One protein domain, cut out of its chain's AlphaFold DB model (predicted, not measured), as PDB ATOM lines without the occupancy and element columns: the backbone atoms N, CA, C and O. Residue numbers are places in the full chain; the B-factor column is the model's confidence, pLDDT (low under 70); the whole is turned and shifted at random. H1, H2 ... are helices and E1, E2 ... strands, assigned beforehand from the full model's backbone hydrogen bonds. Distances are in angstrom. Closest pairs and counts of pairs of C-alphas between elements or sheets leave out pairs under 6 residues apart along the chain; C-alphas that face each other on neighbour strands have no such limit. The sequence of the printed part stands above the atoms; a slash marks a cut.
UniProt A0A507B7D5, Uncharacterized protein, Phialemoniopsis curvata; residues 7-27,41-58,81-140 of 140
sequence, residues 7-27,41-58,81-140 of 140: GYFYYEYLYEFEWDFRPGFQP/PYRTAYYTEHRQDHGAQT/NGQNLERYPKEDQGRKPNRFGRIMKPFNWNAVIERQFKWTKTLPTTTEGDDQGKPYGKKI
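Overview. This is residues 7 to 27, 41 to 58 and 81 to 140 of the 140 residues of an uncharacterized protein of Phialemoniopsis curvata (UniProt A0A507B7D5). With little regular structure, this is a twisted antiparallel sheet, E3 - E1 - E5, with short helix H1 over one face; beyond one end the small antiparallel pair E2 - E4 adds length, and residues 86 to 92 stick out. The 99 printed residues, under half in named elements, run E1 E2 E3 H1 E4 E5, mostly strand; the whole is loose, with radius of gyration of the C-alphas 17.7 A and spans 53 by 31 by 27 A.

Along the chain. Find C-alpha 8 at (83.710, 135.843, 28.035), where E1, residues 8 to 15, begins its 22.2 A. E3 is residues 42 to 49, 23.6 A; E5, residues 112 to 120, 21.5 A, ends at (86.300, 136.903, 23.537). H1 is residues 54 to 58, E2 19 to 21, E4 102 to 104.

Arrangement. Within hydrogen-bond range look for N 11 and O 46 between E1 and E3, 2.9 A, N 10 and O 118 between E1 and E5, 2.9 A, and N 20 and O 103 between E2 and E4, 2.8 A. H1, its one O i to N i+4 pair within range, is on the sheet at height 9.3 A; its closest C-alpha pair with E1 is Gln 57 and Phe 9, 6.3 A.

Size, cuts and confidence. Residues 28 to 40 and 59 to 80 are cut out, with C-alpha gaps of 22.3 A and 32.9 A. Of the links printed whole, none is long. Confidence is under 70 at residues 24, 26 to 27 and 92 to 101.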
ATOM      1  N   GLY A   7      88.151 135.114  29.896       93.31
ATOM      2  CA  GLY A   7      87.394 135.891  28.927       93.31
ATOM      3  C   GLY A   7      85.903 135.665  29.112       93.31
ATOM      4  O   GLY A   7      85.441 135.369  30.215       93.31
ATOM      5  N   TYR A   8      85.161 135.810  28.023       96.69
ATOM      6  CA  TYR A   8      83.710 135.843  28.035       96.69
ATOM      7  C   TYR A   8      83.154 135.033  26.877       96.69
ATOM      8  O   TYR A   8      83.617 135.172  25.744       96.69
ATOM      9  N   PHE A   9      82.114 134.251  27.135       97.25
ATOM     10  CA  PHE A   9      81.182 133.896  26.075       97.25
ATOM     11  C   PHE A   9      80.357 135.128  25.730       97.25
ATOM     12  O   PHE A   9      79.914 135.839  26.629       97.25
ATOM     13  N   TYR A  10      80.204 135.403  24.439       97.62
ATOM     14  CA  TYR A  10      79.529 136.585  23.928       97.62
ATOM     15  C   TYR A  10      78.607 136.194  22.775       97.62
ATOM     16  O   TYR A  10      79.021 135.511  21.831       97.62
ATOM     17  N   TYR A  11      77.357 136.639  22.864       98.00
ATOM     18  CA  TYR A  11      76.340 136.431  21.844       98.00
ATOM     19  C   TYR A  11      75.638 137.748  21.538       98.00
ATOM     20  O   TYR A  11      74.963 138.303  22.399       98.00
ATOM     21  N   GLU A  12      75.783 138.242  20.317       96.94
ATOM     22  CA  GLU A  12      75.103 139.433  19.824       96.94
ATOM     23  C   GLU A  12      74.050 139.035  18.803       96.94
ATOM     24  O   GLU A  12      74.330 138.265  17.879       96.94
ATOM     25  N   TYR A  13      72.866 139.621  18.931       95.69
ATOM     26  CA  TYR A  13      71.777 139.394  18.000       95.69
ATOM     27  C   TYR A  13      70.997 140.664  17.719       95.69
ATOM     28  O   TYR A  13      71.118 141.702  18.377       95.69
ATOM     29  N   LEU A  14      70.176 140.536  16.694       94.25
ATOM     30  CA  LEU A  14      69.219 141.517  16.258       94.25
ATOM     31  C   LEU A  14      67.868 140.808  16.144       94.25
ATOM     32  O   LEU A  14      67.793 139.724  15.577       94.25
ATOM     33  N   TYR A  15      66.815 141.402  16.698       92.50
ATOM     34  CA  TYR A  15      65.451 140.906  16.556       92.50
ATOM     35  C   TYR A  15      64.611 141.860  15.709       92.50
ATOM     36  O   TYR A  15      64.432 143.033  16.063       92.50
ATOM     37  N   GLU A  16      64.092 141.356  14.591       89.62
ATOM     38  CA  GLU A  16      63.189 142.104  13.717       89.62
ATOM     39  C   GLU A  16      61.743 141.952  14.203       89.62
ATOM     40  O   GLU A  16      61.104 140.918  14.018       89.62
ATOM     41  N   PHE A  17      61.199 142.993  14.839       84.69
ATOM     42  CA  PHE A  17      59.794 142.976  15.241       84.69
ATOM     43  C   PHE A  17      58.879 143.134  14.028       84.69
ATOM     44  O   PHE A  17      58.792 144.213  13.435       84.69
ATOM     45  N   GLU A  18      58.129 142.081  13.735       82.69
ATOM     46  CA  GLU A  18      56.965 142.159  12.865       82.69
ATOM     47  C   GLU A  18      55.766 142.746  13.612       82.69
ATOM     48  O   GLU A  18      55.591 142.553  14.821       82.69
ATOM     49  N   TRP A  19      54.912 143.454  12.883       78.94
ATOM     50  CA  TRP A  19      53.679 144.010  13.415       78.94
ATOM     51  C   TRP A  19      52.549 143.875  12.398       78.94
ATOM     52  O   TRP A  19      52.784 143.885  11.194       78.94
ATOM     53  N   ASP A  20      51.330 143.771  12.912       79.31
ATOM     54  CA  ASP A  20      50.079 143.816  12.162       79.31
ATOM     55  C   ASP A  20      49.247 145.019  12.619       79.31
ATOM     56  O   ASP A  20      49.594 145.726  13.571       79.31
ATOM     57  N   PHE A  21      48.117 145.247  11.961       78.56
ATOM     58  CA  PHE A  21      47.082 146.137  12.473       78.56
ATOM     59  C   PHE A  21      46.090 145.364  13.343       78.56
ATOM     60  O   PHE A  21      45.796 144.192  13.106       78.56
ATOM     61  N   ARG A  22      45.548 146.037  14.361       76.94
ATOM     62  CA  ARG A  22      44.454 145.515  15.178       76.94
ATOM     63  C   ARG A  22      43.270 145.182  14.265       76.94
ATOM     64  O   ARG A  22      42.982 145.961  13.353       76.94
ATOM     65  N   PRO A  23      42.547 144.082  14.524       76.44
ATOM     66  CA  PRO A  23      41.331 143.769  13.786       76.44
ATOM     67  C   PRO A  23      40.375 144.969  13.748       76.44
ATOM     68  O   PRO A  23      40.138 145.609  14.771       76.44
ATOM     69  N   GLY A  24      39.854 145.292  12.563       69.69
ATOM     70  CA  GLY A  24      38.949 146.430  12.358       69.69
ATOM     71  C   GLY A  24      39.627 147.803  12.280       69.69
ATOM     72  O   GLY A  24      38.941 148.797  12.052       69.69
ATOM     73  N   PHE A  25      40.951 147.889  12.426       70.31
ATOM     74  CA  PHE A  25      41.684 149.129  12.199       70.31
ATOM     75  C   PHE A  25      41.952 149.318  10.703       70.31
ATOM     76  O   PHE A  25      42.652 148.519  10.083       70.31
ATOM     77  N   GLN A  26      41.415 150.392  10.126       67.19
ATOM     78  CA  GLN A  26      41.800 150.843   8.792       67.19
ATOM     79  C   GLN A  26      42.915 151.883   8.939       67.19
ATOM     80  O   GLN A  26      42.668 152.946   9.515       67.19
ATOM     81  N   PRO A  27      44.145 151.599   8.472       63.56
ATOM     82  CA  PRO A  27      45.188 152.611   8.449       63.56
ATOM     83  C   PRO A  27      44.740 153.789   7.582       63.56
ATOM     84  O   PRO A  27      44.187 153.585   6.504       63.56
ATOM     85  N   PRO A  41      65.496 147.439  14.468       73.62
ATOM     86  CA  PRO A  41      65.453 146.137  15.085       73.62
ATOM     87  C   PRO A  41      66.100 146.210  16.464       73.62
ATOM     88  O   PRO A  41      67.016 147.003  16.703       73.62
ATOM     89  N   TYR A  42      65.602 145.404  17.397       85.06
ATOM     90  CA  TYR A  42      66.169 145.388  18.737       85.06
ATOM     91  C   TYR A  42      67.496 144.654  18.700       85.06
ATOM     92  O   TYR A  42      67.548 143.449  18.473       85.06
ATOM     93  N   ARG A  43      68.570 145.419  18.873       90.50
ATOM     94  CA  ARG A  43      69.940 144.928  18.860       90.50
ATOM     95  C   ARG A  43      70.491 144.959  20.273       90.50
ATOM     96  O   ARG A  43      70.470 146.003  20.925       90.50
ATOM     97  N   THR A  44      70.988 143.822  20.731       94.06
ATOM     98  CA  THR A  44      71.640 143.700  22.034       94.06
ATOM     99  C   THR A  44      72.601 142.514  22.029       94.06
ATOM    100  O   THR A  44      72.709 141.778  21.044       94.06
ATOM    101  N   ALA A  45      73.309 142.324  23.136       96.50
ATOM    102  CA  ALA A  45      74.170 141.176  23.344       96.50
ATOM    103  C   ALA A  45      74.021 140.609  24.757       96.50
ATOM    104  O   ALA A  45      73.573 141.302  25.672       96.50
ATOM    105  N   TYR A  46      74.440 139.361  24.934       97.88
ATOM    106  CA  TYR A  46      74.598 138.718  26.229       97.88
ATOM    107  C   TYR A  46      76.021 138.225  26.406       97.88
ATOM    108  O   TYR A  46      76.666 137.802  25.442       97.88
ATOM    109  N   TYR A  47      76.496 138.245  27.647       97.38
ATOM    110  CA  TYR A  47      77.809 137.717  27.966       97.38
ATOM    111  C   TYR A  47      77.903 137.102  29.359       97.38
ATOM    112  O   TYR A  47      77.234 137.528  30.297       97.38
ATOM    113  N   THR A  48      78.806 136.133  29.501       96.44
ATOM    114  CA  THR A  48      79.136 135.490  30.780       96.44
ATOM    115  C   THR A  48      80.635 135.231  30.836       96.44
ATOM    116  O   THR A  48      81.235 134.825  29.842       96.44
ATOM    117  N   GLU A  49      81.247 135.467  31.995       95.44
ATOM    118  CA  GLU A  49      82.658 135.140  32.225       95.44
ATOM    119  C   GLU A  49      82.865 133.633  32.138       95.44
ATOM    120  O   GLU A  49      82.234 132.865  32.863       95.44
ATOM    121  N   HIS A  50      83.752 133.207  31.245       93.19
ATOM    122  CA  HIS A  50      84.087 131.803  31.091       93.19
ATOM    123  C   HIS A  50      85.443 131.634  30.404       93.19
ATOM    124  O   HIS A  50      85.903 132.484  29.635       93.19
ATOM    125  N   ARG A  51      86.099 130.501  30.656       91.19
ATOM    126  CA  ARG A  51      87.270 130.087  29.870       91.19
ATOM    127  C   ARG A  51      86.843 129.653  28.471       91.19
ATOM    128  O   ARG A  51      85.705 129.231  28.276       91.19
ATOM    129  N   GLN A  52      87.760 129.734  27.516       91.25
ATOM    130  CA  GLN A  52      87.499 129.275  26.156       91.25
ATOM    131  C   GLN A  52      87.206 127.768  26.149       91.25
ATOM    132  O   GLN A  52      88.095 126.954  26.388       91.25
ATOM    133  N   ASP A  53      85.951 127.423  25.881       92.44
ATOM    134  CA  ASP A  53      85.455 126.053  25.790       92.44
ATOM    135  C   ASP A  53      84.237 126.049  24.859       92.44
ATOM    136  O   ASP A  53      83.213 126.664  25.156       92.44
ATOM    137  N   HIS A  54      84.362 125.380  23.715       89.62
ATOM    138  CA  HIS A  54      83.319 125.354  22.691       89.62
ATOM    139  C   HIS A  54      82.071 124.571  23.135       89.62
ATOM    140  O   HIS A  54      80.946 124.932  22.771       89.62
ATOM    141  N   GLY A  55      82.251 123.502  23.919       94.19
ATOM    142  CA  GLY A  55      81.145 122.700  24.441       94.19
ATOM    143  C   GLY A  55      80.330 123.519  25.433       94.19
ATOM    144  O   GLY A  55      79.136 123.739  25.226       94.19
ATOM    145  N   ALA A  56      81.013 124.097  26.423       94.00
ATOM    146  CA  ALA A  56      80.380 124.963  27.410       94.00
ATOM    147  C   ALA A  56      79.745 126.212  26.774       94.00
ATOM    148  O   ALA A  56      78.691 126.655  27.222       94.00
ATOM    149  N   GLN A  57      80.331 126.762  25.704       95.00
ATOM    150  CA  GLN A  57      79.743 127.888  24.974       95.00
ATOM    151  C   GLN A  57      78.436 127.497  24.266       95.00
ATOM    152  O   GLN A  57      77.469 128.263  24.270       95.00
ATOM    153  N   THR A  58      78.381 126.297  23.684       96.06
ATOM    154  CA  THR A  58      77.164 125.766  23.050       96.06
ATOM    155  C   THR A  58      76.065 125.524  24.085       96.06
ATOM    156  O   THR A  58      74.908 125.884  23.855       96.06
ATOM    157  N   ASN A  81      52.149 145.824  23.115       81.69
ATOM    158  CA  ASN A  81      50.766 145.438  22.858       81.69
ATOM    159  C   ASN A  81      49.823 145.808  24.008       81.69
ATOM    160  O   ASN A  81      48.610 145.854  23.800       81.69
ATOM    161  N   GLY A  82      50.359 146.102  25.195       78.19
ATOM    162  CA  GLY A  82      49.571 146.312  26.405       78.19
ATOM    163  C   GLY A  82      49.003 145.007  26.970       78.19
ATOM    164  O   GLY A  82      47.895 145.008  27.497       78.19
ATOM    165  N   GLN A  83      49.722 143.895  26.807       80.25
ATOM    166  CA  GLN A  83      49.337 142.556  27.260       80.25
ATOM    167  C   GLN A  83      50.157 142.158  28.491       80.25
ATOM    168  O   GLN A  83      51.296 142.592  28.628       80.25
ATOM    169  N   ASN A  84      49.577 141.350  29.387       80.62
ATOM    170  CA  ASN A  84      50.235 140.815  30.592       80.62
ATOM    171  C   ASN A  84      50.986 141.871  31.439       80.62
ATOM    172  O   ASN A  84      52.015 141.574  32.051       80.62
ATOM    173  N   LEU A  85      50.514 143.125  31.444       80.56
ATOM    174  CA  LEU A  85      51.222 144.260  32.045       80.56
ATOM    175  C   LEU A  85      51.454 144.072  33.548       80.56
ATOM    176  O   LEU A  85      52.466 144.525  34.076       80.56
ATOM    177  N   GLU A  86      50.554 143.356  34.222       82.06
ATOM    178  CA  GLU A  86      50.630 143.008  35.639       82.06
ATOM    179  C   GLU A  86      51.864 142.174  36.011       82.06
ATOM    180  O   GLU A  86      52.242 142.140  37.182       82.06
ATOM    181  N   ARG A  87      52.517 141.529  35.035       84.31
ATOM    182  CA  ARG A  87      53.743 140.745  35.246       84.31
ATOM    183  C   ARG A  87      55.005 141.599  35.322       84.31
ATOM    184  O   ARG A  87      56.056 141.088  35.701       84.31
ATOM    185  N   TYR A  88      54.922 142.874  34.946       81.12
ATOM    186  CA  TYR A  88      56.076 143.761  34.830       81.12
ATOM    187  C   TYR A  88      56.009 144.911  35.843       81.12
ATOM    188  O   TYR A  88      54.911 145.344  36.204       81.12
ATOM    189  N   PRO A  89      57.160 145.437  36.303       78.81
ATOM    190  CA  PRO A  89      57.206 146.603  37.185       78.81
ATOM    191  C   PRO A  89      56.449 147.800  36.603       78.81
ATOM    192  O   PRO A  89      56.411 147.993  35.385       78.81
ATOM    193  N   LYS A  90      55.854 148.637  37.461       75.25
ATOM    194  CA  LYS A  90      55.033 149.778  37.017       75.25
ATOM    195  C   LYS A  90      55.824 150.776  36.165       75.25
ATOM    196  O   LYS A  90      55.242 151.380  35.267       75.25
ATOM    197  N   GLU A  91      57.128 150.920  36.403       77.50
ATOM    198  CA  GLU A  91      58.015 151.748  35.580       77.50
ATOM    199  C   GLU A  91      58.099 151.289  34.111       77.50
ATOM    200  O   GLU A  91      58.237 152.124  33.218       77.50
ATOM    201  N   ASP A  92      57.926 149.992  33.836       67.81
ATOM    202  CA  ASP A  92      57.957 149.433  32.480       67.81
ATOM    203  C   ASP A  92      56.602 149.564  31.755       67.81
ATOM    204  O   ASP A  92      56.554 149.655  30.524       67.81
ATOM    205  N   GLN A  93      55.492 149.625  32.505       64.38
ATOM    206  CA  GLN A  93      54.111 149.654  31.987       64.38
ATOM    207  C   GLN A  93      53.722 150.985  31.307       64.38
ATOM    208  O   GLN A  93      52.705 151.064  30.621       64.38
ATOM    209  N   GLY A  94      54.519 152.051  31.466       52.53
ATOM    210  CA  GLY A  94      54.217 153.402  30.965       52.53
ATOM    211  C   GLY A  94      54.285 153.585  29.439       52.53
ATOM    212  O   GLY A  94      54.020 154.681  28.931       52.53
ATOM    213  N   ARG A  95      54.630 152.540  28.677       55.31
ATOM    214  CA  ARG A  95      54.684 152.584  27.210       55.31
ATOM    215  C   ARG A  95      53.268 152.483  26.649       55.31
ATOM    216  O   ARG A  95      52.742 151.398  26.442       55.31
ATOM    217  N   LYS A  96      52.633 153.637  26.414       52.84
ATOM    218  CA  LYS A  96      51.290 153.693  25.817       52.84
ATOM    219  C   LYS A  96      51.269 152.876  24.513       52.84
ATOM    220  O   LYS A  96      52.137 153.116  23.667       52.84
ATOM    221  N   PRO A  97      50.290 151.970  24.319       54.62
ATOM    222  CA  PRO A  97      50.113 151.290  23.043       54.62
ATOM    223  C   PRO A  97      50.020 152.332  21.928       54.62
ATOM    224  O   PRO A  97      49.475 153.426  22.126       54.62
ATOM    225  N   ASN A  98      50.614 152.027  20.772       58.69
ATOM    226  CA  ASN A  98      50.684 153.000  19.688       58.69
ATOM    227  C   ASN A  98      49.272 153.482  19.307       58.69
ATOM    228  O   ASN A  98      48.301 152.725  19.302       58.69
ATOM    229  N   ARG A  99      49.166 154.766  18.960       57.38
ATOM    230  CA  ARG A  99      47.906 155.391  18.524       57.38
ATOM    231  C   ARG A  99      47.518 155.024  17.086       57.38
ATOM    232  O   ARG A  99      46.480 155.460  16.610       57.38
ATOM    233  N   PHE A 100      48.345 154.232  16.407       65.19
ATOM    234  CA  PHE A 100      48.215 153.854  15.000       65.19
ATOM    235  C   PHE A 100      47.610 152.459  14.818       65.19
ATOM    236  O   PHE A 100      47.759 151.866  13.753       65.19
ATOM    237  N   GLY A 101      46.993 151.904  15.866       68.38
ATOM    238  CA  GLY A 101      46.329 150.607  15.815       68.38
ATOM    239  C   GLY A 101      47.245 149.434  15.466       68.38
ATOM    240  O   GLY A 101      46.728 148.408  15.052       68.38
ATOM    241  N   ARG A 102      48.571 149.544  15.608       77.06
ATOM    242  CA  ARG A 102      49.498 148.433  15.326       77.06
ATOM    243  C   ARG A 102      49.609 147.495  16.529       77.06
ATOM    244  O   ARG A 102      49.441 147.927  17.671       77.06
ATOM    245  N   ILE A 103      49.930 146.239  16.286       83.44
ATOM    246  CA  ILE A 103      50.248 145.223  17.293       83.44
ATOM    247  C   ILE A 103      51.501 144.486  16.848       83.44
ATOM    248  O   ILE A 103      51.624 144.140  15.682       83.44
ATOM    249  N   MET A 104      52.447 144.265  17.752       85.44
ATOM    250  CA  MET A 104      53.573 143.378  17.486       85.44
ATOM    251  C   MET A 104      53.084 141.938  17.416       85.44
ATOM    252  O   MET A 104      52.272 141.512  18.243       85.44
ATOM    253  N   LYS A 105      53.598 141.191  16.441       87.44
ATOM    254  CA  LYS A 105      53.331 139.759  16.334       87.44
ATOM    255  C   LYS A 105      53.983 138.993  17.493       87.44
ATOM    256  O   LYS A 105      54.940 139.491  18.094       87.44
ATOM    257  N   PRO A 106      53.495 137.775  17.798       90.31
ATOM    258  CA  PRO A 106      54.149 136.888  18.751       90.31
ATOM    259  C   PRO A 106      55.624 136.653  18.413       90.31
ATOM    260  O   PRO A 106      56.030 136.720  17.252       90.31
ATOM    261  N   PHE A 107      56.416 136.351  19.441       92.06
ATOM    262  CA  PHE A 107      57.835 136.055  19.277       92.06
ATOM    263  C   PHE A 107      58.062 134.891  18.297       92.06
ATOM    264  O   PHE A 107      57.396 133.859  18.387       92.06
ATOM    265  N   ASN A 108      59.026 135.055  17.390       92.62
ATOM    266  CA  ASN A 108      59.378 134.080  16.367       92.62
ATOM    267  C   ASN A 108      60.900 133.943  16.266       92.62
ATOM    268  O   ASN A 108      61.596 134.894  15.915       92.62
ATOM    269  N   TRP A 109      61.418 132.738  16.499       93.62
ATOM    270  CA  TRP A 109      62.851 132.453  16.395       93.62
ATOM    271  C   TRP A 109      63.440 132.748  15.008       93.62
ATOM    272  O   TRP A 109      64.608 133.110  14.926       93.62
ATOM    273  N   ASN A 110      62.644 132.672  13.937       92.94
ATOM    274  CA  ASN A 110      63.107 132.997  12.582       92.94
ATOM    275  C   ASN A 110      63.408 134.495  12.388       92.94
ATOM    276  O   ASN A 110      64.079 134.853  11.426       92.94
ATOM    277  N   ALA A 111      62.928 135.359  13.288       90.88
ATOM    278  CA  ALA A 111      63.210 136.794  13.282       90.88
ATOM    279  C   ALA A 111      64.441 137.175  14.131       90.88
ATOM    280  O   ALA A 111      64.812 138.349  14.192       90.88
ATOM    281  N   VAL A 112      65.079 136.199  14.795       93.81
ATOM    282  CA  VAL A 112      66.353 136.388  15.502       93.81
ATOM    283  C   VAL A 112      67.496 136.224  14.502       93.81
ATOM    284  O   VAL A 112      67.727 135.141  13.971       93.81
ATOM    285  N   ILE A 113      68.249 137.297  14.282       94.81
ATOM    286  CA  ILE A 113      69.427 137.320  13.418       94.81
ATOM    287  C   ILE A 113      70.672 137.314  14.303       94.81
ATOM    288  O   ILE A 113      70.980 138.303  14.974       94.81
ATOM    289  N   GLU A 114      71.409 136.204  14.284       95.69
ATOM    290  CA  GLU A 114      72.719 136.113  14.927       95.69
ATOM    291  C   GLU A 114      73.705 137.069  14.245       95.69
ATOM    292  O   GLU A 114      73.857 137.081  13.022       95.69
ATOM    293  N   ARG A 115      74.381 137.896  15.045       95.56
ATOM    294  CA  ARG A 115      75.424 138.813  14.570       95.56
ATOM    295  C   ARG A 115      76.803 138.318  14.955       95.56
ATOM    296  O   ARG A 115      77.721 138.381  14.142       95.56
ATOM    297  N   GLN A 116      76.954 137.867  16.197       95.69
ATOM    298  CA  GLN A 116      78.203 137.318  16.701       95.69
ATOM    299  C   GLN A 116      77.910 136.214  17.704       95.69
ATOM    300  O   GLN A 116      77.138 136.423  18.632       95.69
ATOM    301  N   PHE A 117      78.618 135.099  17.587       96.19
ATOM    302  CA  PHE A 117      78.654 134.072  18.615       96.19
ATOM    303  C   PHE A 117      80.092 133.598  18.796       96.19
ATOM    304  O   PHE A 117      80.646 132.899  17.950       96.19
ATOM    305  N   LYS A 118      80.750 134.045  19.869       95.31
ATOM    306  CA  LYS A 118      82.183 133.788  20.072       95.31
ATOM    307  C   LYS A 118      82.589 133.854  21.538       95.31
ATOM    308  O   LYS A 118      81.965 134.543  22.342       95.31
ATOM    309  N   TRP A 119      83.701 133.202  21.856       95.19
ATOM    310  CA  TRP A 119      84.478 133.553  23.035       95.19
ATOM    311  C   TRP A 119      85.348 134.779  22.726       95.19
ATOM    312  O   TRP A 119      85.922 134.885  21.640       95.19
ATOM    313  N   THR A 120      85.456 135.712  23.667       94.19
ATOM    314  CA  THR A 120      86.300 136.903  23.537       94.19
ATOM    315  C   THR A 120      87.078 137.169  24.818       94.19
ATOM    316  O   THR A 120      86.558 137.009  25.919       94.19
ATOM    317  N   LYS A 121      88.327 137.622  24.685       94.19
ATOM    318  CA  LYS A 121      89.147 138.022  25.838       94.19
ATOM    319  C   LYS A 121      88.636 139.319  26.475       94.19
ATOM    320  O   LYS A 121      88.709 139.484  27.686       94.19
ATOM    321  N   THR A 122      88.106 140.225  25.656       93.50
ATOM    322  CA  THR A 122      87.561 141.525  26.067       93.50
ATOM    323  C   THR A 122      86.188 141.737  25.445       93.50
ATOM    324  O   THR A 122      85.970 141.391  24.281       93.50
ATOM    325  N   LEU A 123      85.260 142.310  26.206       93.94
ATOM    326  CA  LEU A 123      83.923 142.618  25.705       93.94
ATOM    327  C   LEU A 123      83.970 143.821  24.751       93.94
ATOM    328  O   LEU A 123      84.707 144.772  25.025       93.94
ATOM    329  N   PRO A 124      83.191 143.811  23.653       92.81
ATOM    330  CA  PRO A 124      82.910 145.028  22.904       92.81
ATOM    331  C   PRO A 124      82.313 146.086  23.833       92.81
ATOM    332  O   PRO A 124      81.533 145.747  24.723       92.81
ATOM    333  N   THR A 125      82.667 147.352  23.635       93.50
ATOM    334  CA  THR A 125      82.128 148.467  24.419       93.50
ATOM    335  C   THR A 125      81.177 149.312  23.586       93.50
ATOM    336  O   THR A 125      81.302 149.405  22.365       93.50
ATOM    337  N   THR A 126      80.210 149.932  24.253       88.62
ATOM    338  CA  THR A 126      79.325 150.918  23.636       88.62
ATOM    339  C   THR A 126      80.145 152.146  23.236       88.62
ATOM    340  O   THR A 126      80.956 152.645  24.019       88.62
ATOM    341  N   THR A 127      79.963 152.627  22.004       87.25
ATOM    342  CA  THR A 127      80.765 153.723  21.432       87.25
ATOM    343  C   THR A 127      80.126 155.100  21.582       87.25
ATOM    344  O   THR A 127      80.815 156.097  21.399       87.25
ATOM    345  N   GLU A 128      78.835 155.167  21.916       83.25
ATOM    346  CA  GLU A 128      78.029 156.393  21.912       83.25
ATOM    347  C   GLU A 128      77.042 156.427  23.094       83.25
ATOM    348  O   GLU A 128      76.653 155.384  23.619       83.25
ATOM    349  N   GLY A 129      76.603 157.630  23.481       84.19
ATOM    350  CA  GLY A 129      75.607 157.854  24.537       84.19
ATOM    351  C   GLY A 129      76.148 157.738  25.968       84.19
ATOM    352  O   GLY A 129      77.349 157.609  26.189       84.19
ATOM    353  N   ASP A 130      75.242 157.761  26.948       85.06
ATOM    354  CA  ASP A 130      75.569 157.770  28.391       85.06
ATOM    355  C   ASP A 130      76.286 156.495  28.882       85.06
ATOM    356  O   ASP A 130      76.858 156.455  29.976       85.06
ATOM    357  N   ASP A 131      76.271 155.441  28.066       87.31
ATOM    358  CA  ASP A 131      76.937 154.167  28.328       87.31
ATOM    359  C   ASP A 131      78.261 154.006  27.570       87.31
ATOM    360  O   ASP A 131      78.841 152.917  27.575       87.31
ATOM    361  N   GLN A 132      78.772 155.070  26.939       90.62
ATOM    362  CA  GLN A 132      80.052 155.034  26.240       90.62
ATOM    363  C   GLN A 132      81.170 154.481  27.141       90.62
ATOM    364  O   GLN A 132      81.354 154.893  28.286       90.62
ATOM    365  N   GLY A 133      81.928 153.519  26.612       88.56
ATOM    366  CA  GLY A 133      83.025 152.860  27.325       88.56
ATOM    367  C   GLY A 133      82.604 151.707  28.242       88.56
ATOM    368  O   GLY A 133      83.472 150.964  28.700       88.56
ATOM    369  N   LYS A 134      81.302 151.488  28.474       90.94
ATOM    370  CA  LYS A 134      80.802 150.302  29.189       90.94
ATOM    371  C   LYS A 134      80.686 149.100  28.241       90.94
ATOM    372  O   LYS A 134      80.532 149.300  27.035       90.94
ATOM    373  N   PRO A 135      80.749 147.853  28.749       92.31
ATOM    374  CA  PRO A 135      80.499 146.669  27.932       92.31
ATOM    375  C   PRO A 135      79.134 146.725  27.242       92.31
ATOM    376  O   PRO A 135      78.130 147.057  27.870       92.31
ATOM    377  N   TYR A 136      79.098 146.378  25.960       93.25
ATOM    378  CA  TYR A 136      77.868 146.307  25.186       93.25
ATOM    379  C   TYR A 136      77.122 145.000  25.482       93.25
ATOM    380  O   TYR A 136      77.687 143.907  25.381       93.25
ATOM    381  N   GLY A 137      75.837 145.115  25.817       92.19
ATOM    382  CA  GLY A 137      74.969 143.988  26.160       92.19
ATOM    383  C   GLY A 137      74.747 143.811  27.662       92.19
ATOM    384  O   GLY A 137      75.034 144.695  28.464       92.19
ATOM    385  N   LYS A 138      74.199 142.655  28.046       94.75
ATOM    386  CA  LYS A 138      73.825 142.320  29.425       94.75
ATOM    387  C   LYS A 138      74.598 141.095  29.921       94.75
ATOM    388  O   LYS A 138      74.748 140.112  29.195       94.75
ATOM    389  N   LYS A 139      75.032 141.125  31.182       95.06
ATOM    390  CA  LYS A 139      75.620 139.956  31.852       95.06
ATOM    391  C   LYS A 139      74.518 138.967  32.263       95.06
ATOM    392  O   LYS A 139      73.527 139.410  32.842       95.06
ATOM    393  N   ILE A 140      74.704 137.671  31.992       94.38
ATOM    394  CA  ILE A 140      73.783 136.564  32.359       94.38
ATOM    395  C   ILE A 140      74.525 135.339  32.915       94.38
ATOM    396  O   ILE A 140      75.777 135.336  32.878       94.38
TER     397      ILE A 140